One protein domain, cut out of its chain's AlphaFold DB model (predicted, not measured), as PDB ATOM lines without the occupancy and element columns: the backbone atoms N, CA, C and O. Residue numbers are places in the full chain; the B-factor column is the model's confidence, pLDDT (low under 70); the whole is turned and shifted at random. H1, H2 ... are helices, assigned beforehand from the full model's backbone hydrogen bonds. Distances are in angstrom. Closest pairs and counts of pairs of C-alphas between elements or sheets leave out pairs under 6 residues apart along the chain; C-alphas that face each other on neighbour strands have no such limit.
ATOM      1  N   SER A   2      45.880   8.927  24.762       83.12
ATOM      2  CA  SER A   2      46.993   8.694  25.714       83.12
ATOM      3  C   SER A   2      47.447   7.230  25.874       83.12
ATOM      4  O   SER A   2      48.639   6.961  25.922       83.12
ATOM      5  N   ALA A   3      46.534   6.251  25.882       84.25
ATOM      6  CA  ALA A   3      46.930   4.840  25.942       84.25
ATOM      7  C   ALA A   3      47.776   4.389  24.726       84.25
ATOM      8  O   ALA A   3      48.748   3.661  24.890       84.25
ATOM      9  N   LEU A   4      47.446   4.862  23.522       84.94
ATOM     10  CA  LEU A   4      48.174   4.543  22.286       84.94
ATOM     11  C   LEU A   4      49.545   5.217  22.255       84.94
ATOM     12  O   LEU A   4      50.520   4.614  21.824       84.94
ATOM     13  N   GLU A   5      49.624   6.446  22.763       85.00
ATOM     14  CA  GLU A   5      50.883   7.185  22.923       85.00
ATOM     15  C   GLU A   5      51.829   6.481  23.908       85.00
ATOM     16  O   GLU A   5      53.037   6.470  23.700       85.00
ATOM     17  N   ASN A   6      51.275   5.819  24.928       86.50
ATOM     18  CA  ASN A   6      52.018   4.988  25.879       86.50
ATOM     19  C   ASN A   6      52.323   3.566  25.359       86.50
ATOM     20  O   ASN A   6      52.859   2.744  26.100       86.50
ATOM     21  N   GLY A   7      51.995   3.260  24.099       82.19
ATOM     22  CA  GLY A   7      52.317   1.985  23.455       82.19
ATOM     23  C   GLY A   7      51.308   0.855  23.680       82.19
ATOM     24  O   GLY A   7      51.574  -0.272  23.261       82.19
ATOM     25  N   HIS A   8      50.150   1.121  24.293       87.50
ATOM     26  CA  HIS A   8      49.089   0.117  24.410       87.50
ATOM     27  C   HIS A   8      48.444  -0.180  23.055       87.50
ATOM     28  O   HIS A   8      48.304   0.701  22.202       87.50
ATOM     29  N   GLN A   9      48.005  -1.426  22.867       87.19
ATOM     30  CA  GLN A   9      47.423  -1.871  21.605       87.19
ATOM     31  C   GLN A   9      45.895  -1.888  21.670       87.19
ATOM     32  O   GLN A   9      45.295  -2.380  22.621       87.19
ATOM     33  N   ILE A  10      45.237  -1.405  20.611       88.62
ATOM     34  CA  ILE A  10      43.765  -1.445  20.522       88.62
ATOM     35  C   ILE A  10      43.236  -2.882  20.482       88.62
ATOM     36  O   ILE A  10      42.141  -3.142  20.978       88.62
ATOM     37  N   ALA A  11      44.023  -3.817  19.946       87.38
ATOM     38  CA  ALA A  11      43.693  -5.237  19.946       87.38
ATOM     39  C   ALA A  11      43.447  -5.770  21.370       87.38
ATOM     40  O   ALA A  11      42.421  -6.406  21.597       87.38
ATOM     41  N   GLU A  12      44.304  -5.411  22.332       88.56
ATOM     42  CA  GLU A  12      44.180  -5.825  23.738       88.56
ATOM     43  C   GLU A  12      42.887  -5.291  24.372       88.56
ATOM     44  O   GLU A  12      42.180  -6.013  25.074       88.56
ATOM     45  N   LEU A  13      42.530  -4.034  24.083       88.75
ATOM     46  CA  LEU A  13      41.275  -3.443  24.554       88.75
ATOM     47  C   LEU A  13      40.055  -4.145  23.943       88.75
ATOM     48  O   LEU A  13      39.075  -4.399  24.641       88.75
ATOM     49  N   ARG A  14      40.102  -4.461  22.645       88.00
ATOM     50  CA  ARG A  14      39.008  -5.153  21.953       88.00
ATOM     51  C   ARG A  14      38.783  -6.547  22.536       88.00
ATOM     52  O   ARG A  14      37.647  -6.889  22.847       88.00
ATOM     53  N   GLU A  15      39.856  -7.314  22.709       89.44
ATOM     54  CA  GLU A  15      39.812  -8.653  23.306       89.44
ATOM     55  C   GLU A  15      39.269  -8.609  24.737       89.44
ATOM     56  O   GLU A  15      38.414  -9.411  25.102       89.44
ATOM     57  N   PHE A  16      39.690  -7.621  25.531       90.31
ATOM     58  CA  PHE A  16      39.194  -7.433  26.891       90.31
ATOM     59  C   PHE A  16      37.681  -7.182  26.957       90.31
ATOM     60  O   PHE A  16      37.011  -7.718  27.840       90.31
ATOM     61  N   LEU A  17      37.138  -6.368  26.046       89.62
ATOM     62  CA  LEU A  17      35.702  -6.086  26.006       89.62
ATOM     63  C   LEU A  17      34.902  -7.322  25.572       89.62
ATOM     64  O   LEU A  17      33.901  -7.646  26.201       89.62
ATOM     65  N   GLN A  18      35.384  -8.042  24.555       87.56
ATOM     66  CA  GLN A  18      34.751  -9.270  24.056       87.56
ATOM     67  C   GLN A  18      34.816 -10.429  25.060       87.56
ATOM     68  O   GLN A  18      33.947 -11.288  25.067       87.56
ATOM     69  N   ALA A  19      35.823 -10.464  25.933       89.50
ATOM     70  CA  ALA A  19      35.932 -11.492  26.967       89.50
ATOM     71  C   ALA A  19      34.946 -11.303  28.137       89.50
ATOM     72  O   ALA A  19      34.818 -12.199  28.971       89.50
ATOM     73  N   ARG A  20      34.294 -10.137  28.253       88.94
ATOM     74  CA  ARG A  20      33.405  -9.795  29.379       88.94
ATOM     75  C   ARG A  20      31.922  -9.790  29.034       88.94
ATOM     76  O   ARG A  20      31.112  -9.739  29.956       88.94
ATOM     77  N   ASP A  21      31.586  -9.839  27.753       81.94
ATOM     78  CA  ASP A  21      30.213  -9.866  27.269       81.94
ATOM     79  C   ASP A  21      30.123 -10.809  26.065       81.94
ATOM     80  O   ASP A  21      30.952 -10.756  25.159       81.94
ATOM     81  N   GLU A  22      29.126 -11.692  26.070       79.44
ATOM     82  CA  GLU A  22      28.858 -12.610  24.958       79.44
ATOM     83  C   GLU A  22      28.226 -11.881  23.761       79.44
ATOM     84  O   GLU A  22      28.217 -12.402  22.642       79.44
ATOM     85  N   GLN A  23      27.695 -10.672  23.979       85.81
ATOM     86  CA  GLN A  23      27.159  -9.836  22.915       85.81
ATOM     87  C   GLN A  23      28.288  -9.187  22.101       85.81
ATOM     88  O   GLN A  23      29.288  -8.728  22.658       85.81
ATOM     89  N   PRO A  24      28.141  -9.101  20.766       85.06
ATOM     90  CA  PRO A  24      29.117  -8.414  19.935       85.06
ATOM     91  C   PRO A  24      29.191  -6.929  20.300       85.06
ATOM     92  O   PRO A  24      28.202  -6.312  20.703       85.06
ATOM     93  N   LEU A  25      30.371  -6.338  20.100       86.94
ATOM     94  CA  LEU A  25      30.555  -4.904  20.281       86.94
ATOM     95  C   LEU A  25      29.595  -4.128  19.365       86.94
ATOM     96  O   LEU A  25      29.481  -4.467  18.183       86.94
ATOM     97  N   PRO A  26      28.943  -3.061  19.863       93.00
ATOM     98  CA  PRO A  26      28.141  -2.192  19.016       93.00
ATOM     99  C   PRO A  26      28.961  -1.659  17.837       93.00
ATOM    100  O   PRO A  26      30.128  -1.291  17.999       93.00
ATOM    101  N   GLU A  27      28.337  -1.551  16.665       91.88
ATOM    102  CA  GLU A  27      28.995  -1.122  15.421       91.88
ATOM    103  C   GLU A  27      29.744   0.211  15.577       91.88
ATOM    104  O   GLU A  27      30.858   0.374  15.079       91.88
ATOM    105  N   THR A  28      29.170   1.149  16.333       92.69
ATOM    106  CA  THR A  28      29.775   2.455  16.624       92.69
ATOM    107  C   THR A  28      31.086   2.336  17.402       92.69
ATOM    108  O   THR A  28      32.036   3.070  17.127       92.69
ATOM    109  N   VAL A  29      31.166   1.392  18.343       91.12
ATOM    110  CA  VAL A  29      32.377   1.120  19.125       91.12
ATOM    111  C   VAL A  29      33.423   0.447  18.246       91.12
ATOM    112  O   VAL A  29      34.586   0.846  18.266       91.12
ATOM    113  N   GLU A  30      33.032  -0.526  17.423       90.75
ATOM    114  CA  GLU A  30      33.965  -1.154  16.486       90.75
ATOM    115  C   GLU A  30      34.539  -0.160  15.470       90.75
ATOM    116  O   GLU A  30      35.742  -0.185  15.201       90.75
ATOM    117  N   ALA A  31      33.700   0.710  14.903       93.00
ATOM    118  CA  ALA A  31      34.135   1.747  13.974       93.00
ATOM    119  C   ALA A  31      35.152   2.687  14.633       93.00
ATOM    120  O   ALA A  31      36.217   2.935  14.067       93.00
ATOM    121  N   PHE A  32      34.877   3.119  15.868       93.06
ATOM    122  CA  PHE A  32      35.791   3.952  16.645       93.06
ATOM    123  C   PHE A  32      37.139   3.264  16.912       93.06
ATOM    124  O   PHE A  32      38.190   3.864  16.686       93.06
ATOM    125  N   LEU A  33      37.139   2.002  17.359       91.44
ATOM    126  CA  LEU A  33      38.379   1.259  17.620       91.44
ATOM    127  C   LEU A  33      39.201   1.072  16.335       91.44
ATOM    128  O   LEU A  33      40.419   1.243  16.358       91.44
ATOM    129  N   ARG A  34      38.543   0.788  15.202       90.94
ATOM    130  CA  ARG A  34      39.205   0.686  13.892       90.94
ATOM    131  C   ARG A  34      39.839   2.008  13.465       90.94
ATOM    132  O   ARG A  34      40.990   2.017  13.031       90.94
ATOM    133  N   GLU A  35      39.122   3.119  13.606       92.69
ATOM    134  CA  GLU A  35      39.642   4.445  13.263       92.69
ATOM    135  C   GLU A  35      40.814   4.846  14.165       92.69
ATOM    136  O   GLU A  35      41.843   5.325  13.681       92.69
ATOM    137  N   ALA A  36      40.699   4.598  15.469       90.50
ATOM    138  CA  ALA A  36      41.768   4.864  16.419       90.50
ATOM    139  C   ALA A  36      43.026   4.038  16.100       90.50
ATOM    140  O   ALA A  36      44.135   4.571  16.156       90.50
ATOM    141  N   GLU A  37      42.877   2.767  15.707       89.31
ATOM    142  CA  GLU A  37      44.011   1.898  15.377       89.31
ATOM    143  C   GLU A  37      44.679   2.355  14.084       89.31
ATOM    144  O   GLU A  37      45.908   2.430  13.995       89.31
ATOM    145  N   HIS A  38      43.854   2.694  13.093       90.25
ATOM    146  CA  HIS A  38      44.315   3.242  11.835       90.25
ATOM    147  C   HIS A  38      45.128   4.516  12.075       90.25
ATOM    148  O   HIS A  38      46.273   4.595  11.637       90.25
ATOM    149  N   ASN A  39      44.579   5.476  12.823       90.69
ATOM    150  CA  ASN A  39      45.207   6.772  13.069       90.69
ATOM    151  C   ASN A  39      46.478   6.675  13.923       90.69
ATOM    152  O   ASN A  39      47.449   7.374  13.627       90.69
ATOM    153  N   ALA A  40      46.525   5.773  14.908       87.81
ATOM    154  CA  ALA A  40      47.708   5.558  15.747       87.81
ATOM    155  C   ALA A  40      48.963   5.175  14.946       87.81
ATOM    156  O   ALA A  40      50.078   5.493  15.346       87.81
ATOM    157  N   LYS A  41      48.791   4.511  13.797       86.12
ATOM    158  CA  LYS A  41      49.889   4.001  12.959       86.12
ATOM    159  C   LYS A  41      50.302   4.960  11.832       86.12
ATOM    160  O   LYS A  41      51.182   4.624  11.043       86.12
ATOM    161  N   ARG A  42      49.677   6.142  11.720       90.12
ATOM    162  CA  ARG A  42      49.911   7.087  10.604       90.12
ATOM    163  C   ARG A  42      51.143   7.963  10.773       90.12
ATOM    164  O   ARG A  42      51.619   8.526   9.791       90.12
TER     165      ARG A  42
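Overview. This is residues 2 to 42 of the 105 residues of an uncharacterized protein of Acidobacteria bacterium (UniProt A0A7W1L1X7). Picture a loose helical hairpin: the longest helix, H3, runs alongside H2 and the opposite way, and a loop joins them at one end. At the other end of the hairpin the short helix H1 sits near the beginning of H2 and the end of H3. The printed part has 41 residues with three named helices, in the order H1, H2, H3, and no named strand; its class is all helix. It is only just compact, close to loose, with a radius of gyration of the C-alphas of 10.7 A, and it is elongated, spanning 31 by 17 by 12 A.

Arrangement. Begin with H3, residues 27 to 40, and look from it to H2, residues 10 to 18. The two touch and form a helical hairpin, with a shallow tilt of 20 degrees, opposite ways. Their closest C-alphas are those of Ile 10 and Glu 37, 6.1 A apart; H3 touches H2 with residues 33 to 37 alone. H1, residues 2 to 5, is close to H3 but not clearly touching: the closest C-alphas, of Leu 4 and Ala 40, are 6.6 A apart. H1 is also close to H2 but not clearly touching, with the closest C-alphas, of Leu 4 and Ile 10, 7.6 A apart. In H2 and H3 every O i to N i+4 pair is within hydrogen-bond range; H1 is too short for such a pair.

Along the chain. Find C-alpha 27 at (28.995, -1.122, 15.421); from there H3 runs 19.9 A to C-alpha 40 at (47.708, 5.558, 15.747). H2 begins at C-alpha 10, (43.765, -1.445, 20.522), and measures 12.4 A to C-alpha 18. H1 measures 5.0 A from C-alpha 2 to C-alpha 5.

Size, cuts and confidence. Look to Glu 22 and Arg 42 for the two C-alphas farthest apart, 32.2 A. Residues 18 to 24, of which 18 belongs to H2, stand free. The link from H1 to H2 is tight, with 4 residues, and that from H2 to H3 is short, with 8. The printed part has no cut, its mean pLDDT is 88.3, and no printed residue is under 70.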